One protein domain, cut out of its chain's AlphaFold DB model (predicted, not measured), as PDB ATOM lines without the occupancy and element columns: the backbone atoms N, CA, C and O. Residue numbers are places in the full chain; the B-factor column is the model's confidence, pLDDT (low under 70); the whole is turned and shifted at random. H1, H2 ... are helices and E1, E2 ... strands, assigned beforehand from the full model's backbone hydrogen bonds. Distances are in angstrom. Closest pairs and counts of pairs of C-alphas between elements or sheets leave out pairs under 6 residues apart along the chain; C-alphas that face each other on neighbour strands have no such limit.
ATOM      1  N   ASN A 129      42.841  24.893   6.545       87.00
ATOM      2  CA  ASN A 129      41.909  24.561   7.625       87.00
ATOM      3  C   ASN A 129      42.346  23.306   8.390       87.00
ATOM      4  O   ASN A 129      42.208  23.255   9.612       87.00
ATOM      5  N   GLN A 130      42.872  22.300   7.691       89.94
ATOM      6  CA  GLN A 130      43.416  21.088   8.309       89.94
ATOM      7  C   GLN A 130      44.685  21.403   9.106       89.94
ATOM      8  O   GLN A 130      44.791  20.978  10.255       89.94
ATOM      9  N   TRP A 131      45.581  22.226   8.553       86.56
ATOM     10  CA  TRP A 131      46.757  22.727   9.267       86.56
ATOM     11  C   TRP A 131      46.389  23.456  10.557       86.56
ATOM     12  O   TRP A 131      46.897  23.113  11.620       86.56
ATOM     13  N   ASN A 132      45.443  24.395  10.497       84.38
ATOM     14  CA  ASN A 132      44.986  25.120  11.685       84.38
ATOM     15  C   ASN A 132      44.414  24.171  12.754       84.38
ATOM     16  O   ASN A 132      44.618  24.386  13.947       84.38
ATOM     17  N   LYS A 133      43.720  23.098  12.349       88.69
ATOM     18  CA  LYS A 133      43.238  22.075  13.291       88.69
ATOM     19  C   LYS A 133      44.382  21.294  13.934       88.69
ATOM     20  O   LYS A 133      44.338  21.099  15.145       88.69
ATOM     21  N   LEU A 134      45.389  20.879  13.162       87.06
ATOM     22  CA  LEU A 134      46.568  20.196  13.707       87.06
ATOM     23  C   LEU A 134      47.329  21.083  14.694       87.06
ATOM     24  O   LEU A 134      47.673  20.615  15.777       87.06
ATOM     25  N   LEU A 135      47.520  22.362  14.362       84.44
ATOM     26  CA  LEU A 135      48.165  23.335  15.247       84.44
ATOM     27  C   LEU A 135      47.399  23.501  16.564       84.44
ATOM     28  O   LEU A 135      48.012  23.538  17.619       84.44
ATOM     29  N   ASN A 136      46.064  23.509  16.530       85.38
ATOM     30  CA  ASN A 136      45.249  23.569  17.749       85.38
ATOM     31  C   ASN A 136      45.287  22.273  18.579       85.38
ATOM     32  O   ASN A 136      44.949  22.288  19.763       85.38
ATOM     33  N   TRP A 137      45.628  21.136  17.969       87.69
ATOM     34  CA  TRP A 137      45.762  19.856  18.669       87.69
ATOM     35  C   TRP A 137      47.150  19.619  19.247       87.69
ATOM     36  O   TRP A 137      47.268  18.777  20.146       87.69
ATOM     37  N   ASN A 138      48.164  20.301  18.717       74.38
ATOM     38  CA  ASN A 138      49.531  20.220  19.191       74.38
ATOM     39  C   ASN A 138      49.760  21.301  20.259       74.38
ATOM     40  O   ASN A 138      49.452  22.468  20.059       74.38
ATOM     41  N   VAL A 139      50.248  20.899  21.433       60.38
ATOM     42  CA  VAL A 139      50.357  21.782  22.611       60.38
ATOM     43  C   VAL A 139      51.665  22.592  22.595       60.38
ATOM     44  O   VAL A 139      51.858  23.479  23.425       60.38
ATOM     45  N   LYS A 140      52.571  22.337  21.639       54.59
ATOM     46  CA  LYS A 140      53.809  23.115  21.505       54.59
ATOM     47  C   LYS A 140      53.547  24.502  20.917       54.59
ATOM     48  O   LYS A 140      52.680  24.698  20.073       54.59
ATOM     49  N   SER A 141      54.273  25.473  21.468       51.88
ATOM     50  CA  SER A 141      54.002  26.907  21.380       51.88
ATOM     51  C   SER A 141      53.772  27.411  19.951       51.88
ATOM     52  O   SER A 141      54.454  26.997  19.018       51.88
ATOM     53  N   SER A 142      52.865  28.380  19.800       54.34
ATOM     54  CA  SER A 142      52.421  29.001  18.537       54.34
ATOM     55  C   SER A 142      53.508  29.703  17.700       54.34
ATOM     56  O   SER A 142      53.175  30.436  16.771       54.34
ATOM     57  N   ASN A 143      54.784  29.539  18.054       56.34
ATOM     58  CA  ASN A 143      55.930  30.199  17.437       56.34
ATOM     59  C   ASN A 143      56.885  29.222  16.725       56.34
ATOM     60  O   ASN A 143      57.848  29.682  16.114       56.34
ATOM     61  N   GLU A 144      56.653  27.907  16.790       64.88
ATOM     62  CA  GLU A 144      57.480  26.920  16.082       64.88
ATOM     63  C   GLU A 144      57.037  26.792  14.616       64.88
ATOM     64  O   GLU A 144      55.856  26.597  14.312       64.88
ATOM     65  N   GLN A 145      57.990  26.941  13.694       69.62
ATOM     66  CA  GLN A 145      57.765  26.769  12.260       69.62
ATOM     67  C   GLN A 145      57.928  25.300  11.883       69.62
ATOM     68  O   GLN A 145      58.990  24.728  12.107       69.62
ATOM     69  N   TRP A 146      56.899  24.725  11.261       78.06
ATOM     70  CA  TRP A 146      56.947  23.360  10.745       78.06
ATOM     71  C   TRP A 146      57.683  23.342   9.409       78.06
ATOM     72  O   TRP A 146      57.318  24.079   8.486       78.06
ATOM     73  N   SER A 147      58.680  22.475   9.289       81.75
ATOM     74  CA  SER A 147      59.456  22.298   8.059       81.75
ATOM     75  C   SER A 147      59.219  20.913   7.470       81.75
ATOM     76  O   SER A 147      59.251  19.916   8.186       81.75
ATOM     77  N   LEU A 148      58.968  20.838   6.157       83.56
ATOM     78  CA  LEU A 148      58.821  19.561   5.454       83.56
ATOM     79  C   LEU A 148      60.175  18.845   5.434       83.56
ATOM     80  O   LEU A 148      61.103  19.277   4.752       83.56
ATOM     81  N   LEU A 149      60.272  17.740   6.165       83.62
ATOM     82  CA  LEU A 149      61.474  16.920   6.241       83.62
ATOM     83  C   LEU A 149      61.525  15.921   5.086       83.62
ATOM     84  O   LEU A 149      62.534  15.807   4.395       83.62
ATOM     85  N   TYR A 150      60.413  15.227   4.851       84.56
ATOM     86  CA  TYR A 150      60.340  14.116   3.907       84.56
ATOM     87  C   TYR A 150      59.016  14.124   3.147       84.56
ATOM     88  O   TYR A 150      57.972  14.450   3.719       84.56
ATOM     89  N   LYS A 151      59.066  13.731   1.873       88.62
ATOM     90  CA  LYS A 151      57.899  13.529   1.015       88.62
ATOM     91  C   LYS A 151      58.070  12.277   0.161       88.62
ATOM     92  O   LYS A 151      58.975  12.242  -0.667       88.62
ATOM     93  N   ALA A 152      57.194  11.283   0.280       86.81
ATOM     94  CA  ALA A 152      57.374   9.992  -0.397       86.81
ATOM     95  C   ALA A 152      57.406  10.102  -1.929       86.81
ATOM     96  O   ALA A 152      58.202   9.431  -2.582       86.81
ATOM     97  N   THR A 153      56.618  10.997  -2.523       87.62
ATOM     98  CA  THR A 153      56.685  11.266  -3.971       87.62
ATOM     99  C   THR A 153      58.009  11.898  -4.431       87.62
ATOM    100  O   THR A 153      58.356  11.783  -5.607       87.62
ATOM    101  N   ARG A 154      58.761  12.550  -3.532       86.88
ATOM    102  CA  ARG A 154      60.087  13.144  -3.792       86.88
ATOM    103  C   ARG A 154      61.225  12.176  -3.450       86.88
ATOM    104  O   ARG A 154      62.180  12.068  -4.212       86.88
ATOM    105  N   ASP A 155      61.095  11.492  -2.319       83.19
ATOM    106  CA  ASP A 155      62.172  10.768  -1.636       83.19
ATOM    107  C   ASP A 155      62.045   9.235  -1.778       83.19
ATOM    108  O   ASP A 155      62.991   8.500  -1.503       83.19
ATOM    109  N   GLY A 156      60.900   8.748  -2.271       85.81
ATOM    110  CA  GLY A 156      60.591   7.338  -2.530       85.81
ATOM    111  C   GLY A 156      59.894   6.630  -1.364       85.81
ATOM    112  O   GLY A 156      60.161   6.924  -0.210       85.81
ATOM    113  N   PHE A 157      59.038   5.646  -1.658       83.88
ATOM    114  CA  PHE A 157      58.213   4.895  -0.685       83.88
ATOM    115  C   PHE A 157      58.945   3.728   0.010       83.88
ATOM    116  O   PHE A 157      58.309   2.785   0.483       83.88
ATOM    117  N   ASN A 158      60.277   3.747   0.022       79.31
ATOM    118  CA  ASN A 158      61.070   2.706   0.675       79.31
ATOM    119  C   ASN A 158      61.210   3.004   2.174       79.31
ATOM    120  O   ASN A 158      61.078   4.157   2.581       79.31
ATOM    121  N   ASP A 159      61.455   1.959   2.972       65.62
ATOM    122  CA  ASP A 159      61.396   1.999   4.439       65.62
ATOM    123  C   ASP A 159      62.062   3.237   5.053       65.62
ATOM    124  O   ASP A 159      63.265   3.473   4.923       65.62
ATOM    125  N   ILE A 160      61.245   4.022   5.760       60.53
ATOM    126  CA  ILE A 160      61.691   5.146   6.578       60.53
ATOM    127  C   ILE A 160      62.054   4.568   7.947       60.53
ATOM    128  O   ILE A 160      61.184   4.234   8.755       60.53
ATOM    129  N   TYR A 161      63.351   4.409   8.195       57.88
ATOM    130  CA  TYR A 161      63.861   3.897   9.463       57.88
ATOM    131  C   TYR A 161      63.746   4.959  10.562       57.88
ATOM    132  O   TYR A 161      64.270   6.062  10.432       57.88
ATOM    133  N   LEU A 162      63.080   4.610  11.660       54.97
ATOM    134  CA  LEU A 162      62.972   5.411  12.883       54.97
ATOM    135  C   LEU A 162      63.112   4.464  14.078       54.97
ATOM    136  O   LEU A 162      62.500   3.402  14.061       54.97
ATOM    137  N   ASP A 163      63.897   4.820  15.090       51.41
ATOM    138  CA  ASP A 163      64.040   4.016  16.313       51.41
ATOM    139  C   ASP A 163      62.787   4.073  17.208       51.41
ATOM    140  O   ASP A 163      61.888   4.896  17.009       51.41
ATOM    141  N   PHE A 164      62.728   3.202  18.226       53.41
ATOM    142  CA  PHE A 164      61.679   3.258  19.250       53.41
ATOM    143  C   PHE A 164      61.622   4.644  19.888       53.41
ATOM    144  O   PHE A 164      62.616   5.137  20.418       53.41
ATOM    145  N   SER A 165      60.427   5.227  19.914       65.81
ATOM    146  CA  SER A 165      60.193   6.471  20.629       65.81
ATOM    147  C   SER A 165      58.914   6.377  21.444       65.81
ATOM    148  O   SER A 165      57.847   6.006  20.949       65.81
ATOM    149  N   SER A 166      59.040   6.673  22.735       72.56
ATOM    150  CA  SER A 166      57.897   6.904  23.607       72.56
ATOM    151  C   SER A 166      57.526   8.376  23.536       72.56
ATOM    152  O   SER A 166      58.361   9.231  23.830       72.56
ATOM    153  N   ASP A 167      56.268   8.658  23.233       79.00
ATOM    154  CA  ASP A 167      55.720  10.001  23.340       79.00
ATOM    155  C   ASP A 167      54.333   9.906  23.977       79.00
ATOM    156  O   ASP A 167      53.395   9.360  23.399       79.00
ATOM    157  N   GLU A 168      54.214  10.412  25.202       83.19
ATOM    158  CA  GLU A 168      52.946  10.472  25.937       83.19
ATOM    159  C   GLU A 168      51.923  11.407  25.280       83.19
ATOM    160  O   GLU A 168      50.721  11.271  25.511       83.19
ATOM    161  N   ASN A 169      52.392  12.317  24.423       85.88
ATOM    162  CA  ASN A 169      51.569  13.255  23.678       85.88
ATOM    163  C   ASN A 169      51.257  12.774  22.259       85.88
ATOM    164  O   ASN A 169      50.544  13.479  21.542       85.88
ATOM    165  N   ALA A 170      51.742  11.597  21.841       89.50
ATOM    166  CA  ALA A 170      51.438  11.077  20.515       89.50
ATOM    167  C   ALA A 170      49.932  10.832  20.337       89.50
ATOM    168  O   ALA A 170      49.193  10.439  21.245       89.50
ATOM    169  N   PHE A 171      49.460  11.075  19.121       93.38
ATOM    170  CA  PHE A 171      48.080  10.855  18.716       93.38
ATOM    171  C   PHE A 171      48.037  10.486  17.236       93.38
ATOM    172  O   PHE A 171      48.872  10.933  16.452       93.38
ATOM    173  N   LEU A 172      47.024   9.714  16.846       94.56
ATOM    174  CA  LEU A 172      46.661   9.562  15.439       94.56
ATOM    175  C   LEU A 172      45.565  10.568  15.093       94.56
ATOM    176  O   LEU A 172      44.852  11.066  15.969       94.56
ATOM    177  N   PHE A 173      45.395  10.863  13.810       95.19
ATOM    178  CA  PHE A 173      44.298  11.703  13.352       95.19
ATOM    179  C   PHE A 173      43.798  11.288  11.972       95.19
ATOM    180  O   PHE A 173      44.497  10.626  11.211       95.19
ATOM    181  N   SER A 174      42.577  11.707  11.651       94.25
ATOM    182  CA  SER A 174      42.000  11.563  10.316       94.25
ATOM    183  C   SER A 174      41.210  12.808   9.937       94.25
ATOM    184  O   SER A 174      40.479  13.380  10.757       94.25
ATOM    185  N   PHE A 175      41.305  13.193   8.668       92.56
ATOM    186  CA  PHE A 175      40.466  14.218   8.062       92.56
ATOM    187  C   PHE A 175      39.572  13.582   6.999       92.56
ATOM    188  O   PHE A 175      40.049  12.851   6.139       92.56
ATOM    189  N   SER A 176      38.280  13.893   7.038       86.25
ATOM    190  CA  SER A 176      37.323  13.578   5.977       86.25
ATOM    191  C   SER A 176      36.583  14.850   5.559       86.25
ATOM    192  O   SER A 176      36.742  15.899   6.189       86.25
ATOM    193  N   SER A 177      35.747  14.767   4.523       80.38
ATOM    194  CA  SER A 177      34.913  15.894   4.081       80.38
ATOM    195  C   SER A 177      34.057  16.483   5.207       80.38
ATOM    196  O   SER A 177      33.848  17.692   5.244       80.38
ATOM    197  N   ASN A 178      33.613  15.644   6.148       81.00
ATOM    198  CA  ASN A 178      32.645  16.022   7.177       81.00
ATOM    199  C   ASN A 178      33.194  15.936   8.609       81.00
ATOM    200  O   ASN A 178      32.491  16.298   9.551       81.00
ATOM    201  N   SER A 179      34.419  15.442   8.813       87.00
ATOM    202  CA  SER A 179      34.952  15.217  10.159       87.00
ATOM    203  C   SER A 179      36.460  15.428  10.263       87.00
ATOM    204  O   SER A 179      37.225  15.328   9.306       87.00
ATOM    205  N   SER A 180      36.901  15.764  11.468       93.19
ATOM    206  CA  SER A 180      38.313  15.845  11.832       93.19
ATOM    207  C   SER A 180      38.441  15.249  13.214       93.19
ATOM    208  O   SER A 180      37.840  15.768  14.153       93.19
ATOM    209  N   ILE A 181      39.149  14.133  13.316       94.50
ATOM    210  CA  ILE A 181      39.120  13.294  14.511       94.50
ATOM    211  C   ILE A 181      40.546  13.104  14.996       94.50
ATOM    212  O   ILE A 181      41.425  12.764  14.208       94.50
ATOM    213  N   LYS A 182      40.746  13.341  16.292       94.88
ATOM    214  CA  LYS A 182      41.976  13.054  17.026       94.88
ATOM    215  C   LYS A 182      41.760  11.775  17.831       94.88
ATOM    216  O   LYS A 182      40.793  11.678  18.585       94.88
ATOM    217  N   TYR A 183      42.664  10.819  17.679       94.25
ATOM    218  CA  TYR A 183      42.667   9.540  18.380       94.25
ATOM    219  C   TYR A 183      43.805   9.571  19.399       94.25
ATOM    220  O   TYR A 183      44.975   9.424  19.048       94.25
ATOM    221  N   SER A 184      43.467   9.831  20.659       93.31
ATOM    222  CA  SER A 184      44.446   9.923  21.746       93.31
ATOM    223  C   SER A 184      44.910   8.544  22.208       93.31
ATOM    224  O   SER A 184      44.148   7.573  22.139       93.31
ATOM    225  N   LEU A 185      46.126   8.476  22.745       91.94
ATOM    226  CA  LEU A 185      46.630   7.285  23.424       91.94
ATOM    227  C   LEU A 185      45.736   6.864  24.601       91.94
ATOM    228  O   LEU A 185      45.117   7.681  25.284       91.94
ATOM    229  N   ILE A 186      45.685   5.557  24.830       89.06
ATOM    230  CA  ILE A 186      45.047   4.912  25.973       89.06
ATOM    231  C   ILE A 186      46.145   4.615  26.999       89.06
ATOM    232  O   ILE A 186      47.093   3.895  26.701       89.06
ATOM    233  N   ASP A 187      46.020   5.143  28.212       77.31
ATOM    234  CA  ASP A 187      46.885   4.800  29.351       77.31
ATOM    235  C   ASP A 187      46.735   3.297  29.703       77.31
ATOM    236  O   ASP A 187      45.590   2.829  29.768       77.31
ATOM    237  N   PRO A 188      47.816   2.496  29.880       75.75
ATOM    238  CA  PRO A 188      49.250   2.838  29.953       75.75
ATOM    239  C   PRO A 188      50.068   2.518  28.694       75.75
ATOM    240  O   PRO A 188      51.247   2.157  28.763       75.75
ATOM    241  N   HIS A 189      49.465   2.615  27.512       73.00
ATOM    242  CA  HIS A 189      50.114   2.253  26.249       73.00
ATOM    243  C   HIS A 189      51.040   3.337  25.668       73.00
ATOM    244  O   HIS A 189      51.549   3.154  24.565       73.00
ATOM    245  N   THR A 190      51.331   4.414  26.402       77.69
ATOM    246  CA  THR A 190      52.210   5.518  25.957       77.69
ATOM    247  C   THR A 190      53.621   5.055  25.582       77.69
ATOM    248  O   THR A 190      54.189   5.508  24.594       77.69
ATOM    249  N   LYS A 191      54.158   4.052  26.289       79.44
ATOM    250  CA  LYS A 191      55.450   3.411  25.967       79.44
ATOM    251  C   LYS A 191      55.467   2.604  24.660       79.44
ATOM    252  O   LYS A 191      56.521   2.125  24.261       79.44
ATOM    253  N   TYR A 192      54.312   2.408  24.026       79.00
ATOM    254  CA  TYR A 192      54.159   1.685  22.762       79.00
ATOM    255  C   TYR A 192      53.472   2.548  21.696       79.00
ATOM    256  O   TYR A 192      52.833   2.013  20.791       79.00
ATOM    257  N   ALA A 193      53.551   3.875  21.828       85.12
ATOM    258  CA  ALA A 193      52.919   4.809  20.905       85.12
ATOM    259  C   ALA A 193      53.439   4.647  19.470       85.12
ATOM    260  O   ALA A 193      52.646   4.658  18.524       85.12
ATOM    261  N   ILE A 194      54.750   4.445  19.327       85.31
ATOM    262  CA  ILE A 194      55.444   4.266  18.054       85.31
ATOM    263  C   ILE A 194      56.269   2.980  18.146       85.31
ATOM    264  O   ILE A 194      57.030   2.774  19.094       85.31
ATOM    265  N   TRP A 195      56.093   2.100  17.167       76.50
ATOM    266  CA  TRP A 195      56.867   0.883  16.990       76.50
ATOM    267  C   TRP A 195      57.489   0.886  15.600       76.50
ATOM    268  O   TRP A 195      56.843   1.180  14.599       76.50
ATOM    269  N   ASN A 196      58.759   0.530  15.535       66.25
ATOM    270  CA  ASN A 196      59.415   0.237  14.281       66.25
ATOM    271  C   ASN A 196      60.339  -0.954  14.512       66.25
ATOM    272  O   ASN A 196      60.853  -1.169  15.613       66.25
ATOM    273  N   SER A 197      60.519  -1.767  13.489       64.12
ATOM    274  CA  SER A 197      61.428  -2.902  13.506       64.12
ATOM    275  C   SER A 197      62.070  -2.955  12.136       64.12
ATOM    276  O   SER A 197      61.421  -2.645  11.154       64.12
ATOM    277  N   SER A 198      63.324  -3.392  12.031       62.47
ATOM    278  CA  SER A 198      64.028  -3.475  10.742       62.47
ATOM    279  C   SER A 198      63.281  -4.254   9.650       62.47
ATOM    280  O   SER A 198      63.625  -4.131   8.479       62.47
ATOM    281  N   ASN A 199      62.299  -5.074  10.037       63.88
ATOM    282  CA  ASN A 199      61.500  -5.915   9.151       63.88
ATOM    283  C   ASN A 199      60.079  -5.369   8.909       63.88
ATOM    284  O   ASN A 199      59.290  -6.034   8.244       63.88
ATOM    285  N   TYR A 200      59.725  -4.221   9.490       65.19
ATOM    286  CA  TYR A 200      58.389  -3.633   9.438       65.19
ATOM    287  C   TYR A 200      58.511  -2.129   9.188       65.19
ATOM    288  O   TYR A 200      59.338  -1.475   9.806       65.19
ATOM    289  N   GLY A 201      57.679  -1.563   8.317       73.69
ATOM    290  CA  GLY A 201      57.626  -0.111   8.161       73.69
ATOM    291  C   GLY A 201      57.030   0.602   9.392       73.69
ATOM    292  O   GLY A 201      56.718  -0.035  10.411       73.69
ATOM    293  N   PRO A 202      56.844   1.934   9.322       85.25
ATOM    294  CA  PRO A 202      56.348   2.734  10.439       85.25
ATOM    295  C   PRO A 202      55.056   2.163  11.033       85.25
ATOM    296  O   PRO A 202      54.045   2.015  10.339       85.25
ATOM    297  N   THR A 203      55.086   1.852  12.330       89.31
ATOM    298  CA  THR A 203      53.941   1.306  13.059       89.31
ATOM    299  C   THR A 203      53.598   2.176  14.261       89.31
ATOM    300  O   THR A 203      54.464   2.666  14.982       89.31
ATOM    301  N   PHE A 204      52.311   2.361  14.521       91.31
ATOM    302  CA  PHE A 204      51.817   3.153  15.637       91.31
ATOM    303  C   PHE A 204      50.908   2.288  16.506       91.31
ATOM    304  O   PHE A 204      49.945   1.692  16.020       91.31
ATOM    305  N   GLY A 205      51.205   2.233  17.805       90.44
ATOM    306  CA  GLY A 205      50.475   1.427  18.781       90.44
ATOM    307  C   GLY A 205      50.955  -0.026  18.861       90.44
ATOM    308  O   GLY A 205      51.336  -0.638  17.865       90.44
ATOM    309  N   ARG A 206      50.866  -0.628  20.057       85.62
ATOM    310  CA  ARG A 206      51.308  -2.013  20.338       85.62
ATOM    311  C   ARG A 206      50.620  -3.068  19.464       85.62
ATOM    312  O   ARG A 206      51.194  -4.122  19.218       85.62
ATOM    313  N   GLY A 207      49.378  -2.817  19.059       86.06
ATOM    314  CA  GLY A 207      48.588  -3.705  18.205       86.06
ATOM    315  C   GLY A 207      48.633  -3.350  16.722       86.06
ATOM    316  O   GLY A 207      47.781  -3.849  15.991       86.06
ATOM    317  N   ALA A 208      49.573  -2.486  16.314       90.25
ATOM    318  CA  ALA A 208      49.621  -1.886  14.986       90.25
ATOM    319  C   ALA A 208      48.289  -1.207  14.631       90.25
ATOM    320  O   ALA A 208      47.611  -1.554  13.665       90.25
ATOM    321  N   ASP A 209      47.898  -0.232  15.457       93.31
ATOM    322  CA  ASP A 209      46.686   0.557  15.220       93.31
ATOM    323  C   ASP A 209      46.754   1.280  13.866       93.31
ATOM    324  O   ASP A 209      45.725   1.443  13.205       93.31
ATOM    325  N   LEU A 210      47.964   1.651  13.442       94.12
ATOM    326  CA  LEU A 210      48.306   2.056  12.083       94.12
ATOM    327  C   LEU A 210      49.647   1.423  11.694       94.12
ATOM    328  O   LEU A 210      50.629   1.581  12.414       94.12
ATOM    329  N   PHE A 211      49.686   0.743  10.555       92.31
ATOM    330  CA  PHE A 211      50.886   0.165   9.956       92.31
ATOM    331  C   PHE A 211      51.029   0.655   8.521       92.31
ATOM    332  O   PHE A 211      50.071   0.601   7.745       92.31
ATOM    333  N   ILE A 212      52.233   1.096   8.172       91.19
ATOM    334  CA  ILE A 212      52.591   1.544   6.833       91.19
ATOM    335  C   ILE A 212      53.652   0.596   6.284       91.19
ATOM    336  O   ILE A 212      54.748   0.521   6.831       91.19
ATOM    337  N   CYS A 213      53.330  -0.136   5.219       89.50
ATOM    338  CA  CYS A 213      54.284  -1.050   4.593       89.50
ATOM    339  C   CYS A 213      55.272  -0.320   3.667       89.50
ATOM    340  O   CYS A 213      55.026   0.797   3.196       89.50
ATOM    341  N   SER A 214      56.389  -0.988   3.381       87.31
ATOM    342  CA  SER A 214      57.320  -0.593   2.323       87.31
ATOM    343  C   SER A 214      56.620  -0.654   0.965       87.31
ATOM    344  O   SER A 214      55.789  -1.534   0.733       87.31
ATOM    345  N   GLN A 215      56.934   0.276   0.059       89.31
ATOM    346  CA  GLN A 215      56.291   0.371  -1.261       89.31
ATOM    347  C   GLN A 215      54.757   0.486  -1.175       89.31
ATOM    348  O   GLN A 215      54.020  -0.003  -2.034       89.31
ATOM    349  N   SER A 216      54.266   1.169  -0.139       91.06
ATOM    350  CA  SER A 216      52.838   1.332   0.170       91.06
ATOM    351  C   SER A 216      52.007   2.031  -0.910       91.06
ATOM    352  O   SER A 216      50.781   2.048  -0.826       91.06
ATOM    353  N   ASN A 217      52.641   2.591  -1.940       93.19
ATOM    354  CA  ASN A 217      51.968   3.133  -3.118       93.19
ATOM    355  C   ASN A 217      51.553   2.071  -4.146       93.19
ATOM    356  O   ASN A 217      50.720   2.358  -5.005       93.19
ATOM    357  N   ILE A 218      52.129   0.869  -4.079       93.62
ATOM    358  CA  ILE A 218      51.824  -0.244  -4.992       93.62
ATOM    359  C   ILE A 218      51.455  -1.539  -4.257       93.62
ATOM    360  O   ILE A 218      50.786  -2.385  -4.846       93.62
ATOM    361  N   ILE A 219      51.848  -1.689  -2.988       91.31
ATOM    362  CA  ILE A 219      51.509  -2.836  -2.141       91.31
ATOM    363  C   ILE A 219      50.409  -2.436  -1.148       91.31
ATOM    364  O   ILE A 219      50.589  -1.539  -0.326       91.31
ATOM    365  N   GLU A 220      49.269  -3.131  -1.188       94.56
ATOM    366  CA  GLU A 220      48.115  -2.885  -0.303       94.56
ATOM    367  C   GLU A 220      48.227  -3.654   1.031       94.56
ATOM    368  O   GLU A 220      47.292  -4.310   1.488       94.56
ATOM    369  N   GLU A 221      49.398  -3.600   1.667       92.75
ATOM    370  CA  GLU A 221      49.646  -4.256   2.961       92.75
ATOM    371  C   GLU A 221      49.605  -3.289   4.146       92.75
ATOM    372  O   GLU A 221      49.502  -3.735   5.288       92.75
ATOM    373  N   SER A 222      49.618  -1.974   3.902       93.56
ATOM    374  CA  SER A 222      49.363  -0.981   4.953       93.56
ATOM    375  C   SER A 222      47.966  -1.196   5.521       93.56
ATOM    376  O   SER A 222      47.032  -1.488   4.771       93.56
ATOM    377  N   TYR A 223      47.802  -1.049   6.836       94.94
ATOM    378  CA  TYR A 223      46.504  -1.242   7.471       94.94
ATOM    379  C   TYR A 223      46.280  -0.372   8.699       94.94
ATOM    380  O   TYR A 223      47.206   0.180   9.289       94.94
ATOM    381  N   SER A 224      45.014  -0.277   9.108       94.81
ATOM    382  CA  SER A 224      44.624   0.324  10.380       94.81
ATOM    383  C   SER A 224      43.680  -0.573  11.173       94.81
ATOM    384  O   SER A 224      42.775  -1.215  10.629       94.81
ATOM    385  N   LYS A 225      43.894  -0.618  12.487       93.06
ATOM    386  CA  LYS A 225      43.103  -1.408  13.432       93.06
ATOM    387  C   LYS A 225      43.100  -0.748  14.809       93.06
ATOM    388  O   LYS A 225      43.696  -1.261  15.746       93.06
ATOM    389  N   LEU A 226      42.403   0.383  14.923       92.12
ATOM    390  CA  LEU A 226      42.329   1.151  16.168       92.12
ATOM    391  C   LEU A 226      41.764   0.351  17.358       92.12
ATOM    392  O   LEU A 226      41.050  -0.642  17.189       92.12
ATOM    393  N   SER A 227      41.948   0.913  18.558       90.06
ATOM    394  CA  SER A 227      41.529   0.417  19.881       90.06
ATOM    395  C   SER A 227      42.528  -0.484  20.609       90.06
ATOM    396  O   SER A 227      42.190  -0.968  21.689       90.06
ATOM    397  N   SER A 228      43.748  -0.697  20.096       89.75
ATOM    398  CA  SER A 228      44.794  -1.360  20.887       89.75
ATOM    399  C   SER A 228      45.599  -0.389  21.749       89.75
ATOM    400  O   SER A 228      45.994  -0.748  22.855       89.75
ATOM    401  N   SER A 229      45.936   0.791  21.241       92.12
ATOM    402  CA  SER A 229      46.755   1.802  21.928       92.12
ATOM    403  C   SER A 229      46.217   3.214  21.730       92.12
ATOM    404  O   SER A 229      46.373   4.035  22.625       92.12
ATOM    405  N   TYR A 230      45.522   3.481  20.630       94.00
ATOM    406  CA  TYR A 230      44.804   4.715  20.349       94.00
ATOM    407  C   TYR A 230      43.295   4.480  20.448       94.00
ATOM    408  O   TYR A 230      42.749   3.514  19.904       94.00
ATOM    409  N   ARG A 231      42.607   5.373  21.164       93.38
ATOM    410  CA  ARG A 231      41.157   5.318  21.383       93.38
ATOM    411  C   ARG A 231      40.416   5.639  20.094       93.38
ATOM    412  O   ARG A 231      40.660   6.686  19.510       93.38
ATOM    413  N   ASP A 232      39.441   4.807  19.735       93.31
ATOM    414  CA  ASP A 232      38.496   5.071  18.649       93.31
ATOM    415  C   ASP A 232      37.182   5.687  19.180       93.31
ATOM    416  O   ASP A 232      36.352   4.961  19.732       93.31
ATOM    417  N   PRO A 233      36.951   7.007  19.027       92.44
ATOM    418  CA  PRO A 233      35.692   7.640  19.414       92.44
ATOM    419  C   PRO A 233      34.556   7.397  18.404       92.44
ATOM    420  O   PRO A 233      33.414   7.748  18.686       92.44
ATOM    421  N   THR A 234      34.848   6.838  17.228       90.75
ATOM    422  CA  THR A 234      33.875   6.659  16.137       90.75
ATOM    423  C   THR A 234      33.168   5.310  16.183       90.75
ATOM    424  O   THR A 234      32.085   5.161  15.622       90.75
ATOM    425  N   GLY A 235      33.793   4.312  16.816       90.06
ATOM    426  CA  GLY A 235      33.347   2.920  16.792       90.06
ATOM    427  C   GLY A 235      33.559   2.210  15.445       90.06
ATOM    428  O   GLY A 235      33.157   1.054  15.306       90.06
ATOM    429  N   LEU A 236      34.185   2.867  14.460       88.94
ATOM    430  CA  LEU A 236      34.430   2.328  13.116       88.94
ATOM    431  C   LEU A 236      35.614   1.348  13.059       88.94
ATOM    432  O   LEU A 236      35.768   0.627  12.069       88.94
ATOM    433  N   LYS A 237      36.440   1.292  14.110       88.88
ATOM    434  CA  LYS A 237      37.593   0.400  14.281       88.88
ATOM    435  C   LYS A 237      38.564   0.473  13.100       88.88
ATOM    436  O   LYS A 237      39.245   1.477  12.922       88.88
ATOM    437  N   SER A 238      38.625  -0.576  12.278       90.44
ATOM    438  CA  SER A 238      39.548  -0.682  11.143       90.44
ATOM    439  C   SER A 238      39.217   0.249   9.978       90.44
ATOM    440  O   SER A 238      40.013   0.379   9.061       90.44
ATOM    441  N   LYS A 239      38.056   0.912   9.992       90.31
ATOM    442  CA  LYS A 239      37.670   1.888   8.960       90.31
ATOM    443  C   LYS A 239      37.863   3.338   9.396       90.31
ATOM    444  O   LYS A 239      37.597   4.241   8.611       90.31
ATOM    445  N   ALA A 240      38.292   3.572  10.635       89.94
ATOM    446  CA  ALA A 240      38.303   4.906  11.227       89.94
ATOM    447  C   ALA A 240      39.306   5.866  10.557       89.94
ATOM    448  O   ALA A 240      38.995   7.042  10.389       89.94
ATOM    449  N   LEU A 241      40.483   5.374  10.148       92.25
ATOM    450  CA  LEU A 241      41.535   6.221   9.570       92.25
ATOM    451  C   LEU A 241      41.422   6.372   8.050       92.25
ATOM    452  O   LEU A 241      41.479   7.491   7.547       92.25
ATOM    453  N   ALA A 242      41.248   5.260   7.331       90.50
ATOM    454  CA  ALA A 242      41.335   5.219   5.868       90.50
ATOM    455  C   ALA A 242      40.030   4.778   5.175       90.50
ATOM    456  O   ALA A 242      40.022   4.518   3.977       90.50
ATOM    457  N   GLY A 243      38.920   4.629   5.911       90.88
ATOM    458  CA  GLY A 243      37.642   4.125   5.378       90.88
ATOM    459  C   GLY A 243      37.598   2.607   5.132       90.88
ATOM    460  O   GLY A 243      36.515   2.026   5.029       90.88
ATOM    461  N   GLN A 244      38.756   1.950   5.117       93.19
ATOM    462  CA  GLN A 244      38.951   0.512   4.945       93.19
ATOM    463  C   GLN A 244      40.135   0.021   5.788       93.19
ATOM    464  O   GLN A 244      40.966   0.818   6.222       93.19
ATOM    465  N   GLN A 245      40.185  -1.293   6.032       94.75
ATOM    466  CA  GLN A 245      41.212  -1.893   6.885       94.75
ATOM    467  C   GLN A 245      42.596  -1.832   6.246       94.75
ATOM    468  O   GLN A 245      43.515  -1.373   6.908       94.75
ATOM    469  N   HIS A 246      42.728  -2.298   5.004       96.38
ATOM    470  CA  HIS A 246      43.962  -2.255   4.217       96.38
ATOM    471  C   HIS A 246      43.858  -1.147   3.182       96.38
ATOM    472  O   HIS A 246      42.743  -0.889   2.742       96.38
ATOM    473  N   PHE A 247      44.946  -0.474   2.821       95.62
ATOM    474  CA  PHE A 247      44.890   0.639   1.868       95.62
ATOM    475  C   PHE A 247      46.228   0.893   1.170       95.62
ATOM    476  O   PHE A 247      47.300   0.647   1.725       95.62
ATOM    477  N   LEU A 248      46.145   1.448  -0.041       95.19
ATOM    478  CA  LEU A 248      47.277   2.044  -0.747       95.19
ATOM    479  C   LEU A 248      47.482   3.490  -0.294       95.19
ATOM    480  O   LEU A 248      46.530   4.207   0.022       95.19
ATOM    481  N   ILE A 249      48.733   3.932  -0.310       93.38
ATOM    482  CA  ILE A 249      49.129   5.282   0.079       93.38
ATOM    483  C   ILE A 249      49.506   6.078  -1.158       93.38
ATOM    484  O   ILE A 249      50.368   5.683  -1.937       93.38
ATOM    485  N   HIS A 250      48.870   7.234  -1.327       93.69
ATOM    486  CA  HIS A 250      49.179   8.118  -2.444       93.69
ATOM    487  C   HIS A 250      50.469   8.919  -2.222       93.69
ATOM    488  O   HIS A 250      51.239   9.103  -3.159       93.69
ATOM    489  N   ASP A 251      50.691   9.401  -0.996       93.06
ATOM    490  CA  ASP A 251      51.879  10.162  -0.603       93.06
ATOM    491  C   ASP A 251      52.016  10.182   0.931       93.06
ATOM    492  O   ASP A 251      51.048   9.918   1.650       93.06
ATOM    493  N   ILE A 252      53.211  10.507   1.425       91.12
ATOM    494  CA  ILE A 252      53.533  10.653   2.851       91.12
ATOM    495  C   ILE A 252      54.332  11.941   3.003       91.12
ATOM    496  O   ILE A 252      55.335  12.102   2.320       91.12
ATOM    497  N   GLU A 253      53.932  12.823   3.915       91.12
ATOM    498  CA  GLU A 253      54.697  14.021   4.278       91.12
ATOM    499  C   GLU A 253      55.045  13.969   5.775       91.12
ATOM    500  O   GLU A 253      54.168  13.736   6.609       91.12
ATOM    501  N   ILE A 254      56.321  14.175   6.116       88.62
ATOM    502  CA  ILE A 254      56.820  14.230   7.500       88.62
ATOM    503  C   ILE A 254      57.349  15.634   7.769       88.62
ATOM    504  O   ILE A 254      58.070  16.196   6.943       88.62
ATOM    505  N   TYR A 255      57.017  16.173   8.939       86.25
ATOM    506  CA  TYR A 255      57.364  17.527   9.357       86.25
ATOM    507  C   TYR A 255      58.100  17.514  10.699       86.25
ATOM    508  O   TYR A 255      57.851  16.621  11.512       86.25
ATOM    509  N   TYR A 256      58.969  18.505  10.924       81.50
ATOM    510  CA  TYR A 256      59.628  18.767  12.209       81.50
ATOM    511  C   TYR A 256      59.491  20.232  12.627       81.50
ATOM    512  O   TYR A 256      59.271  21.078  11.722       81.50
TER     513      TYR A 256
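This is residues 129 to 256 of the 256 residues of the protein "Hypothetical protein" of Adineta steineri (UniProt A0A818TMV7). With little regular structure, this rounded body is mostly loops, holding three separate antiparallel strand pairs: hairpins E2-E3 and E4-E5, and E1-E6. The 128 printed residues, 43 in named elements, run H1 E1 H2 E2 E3 H3 E4 E5 E6, class mixed. It is compact, radius of gyration of the C-alphas 14.4 A, spans 35 by 33 by 32 A.

H1, residues 129 to 137, begins at C-alpha 129 (41.909, 24.561, 7.625). E1 is 148 to 151, H2 152 to 155, E2 171 to 175 (E2), 13.5 A long, E3 180 to 184, H3 189 to 192, E4 194 to 197, E5 200 to 204, E6 253 to 255, ending at C-alpha 255 (57.364, 17.527, 9.357).

The closest C-alphas of H1 and E2 are Gln 130 and Phe 175, 7.5 A. Within hydrogen-bond range are N 149 and O 254 of E1-E6, 2.8 A; N 172 and O 183 of hairpin E2-E3, 3.0 A; N 195 and O 203 of hairpin E4-E5, 2.8 A. In H1 every O i to N i+4 pair is within range; H2 and H3 are too short for one.

The printed part has no cut. Links H2 to E2 and E5 to E6 are long, 15 and 48 residues. Residues 139 to 145, 159 to 165 and 196 to 200 have pLDDT under 70.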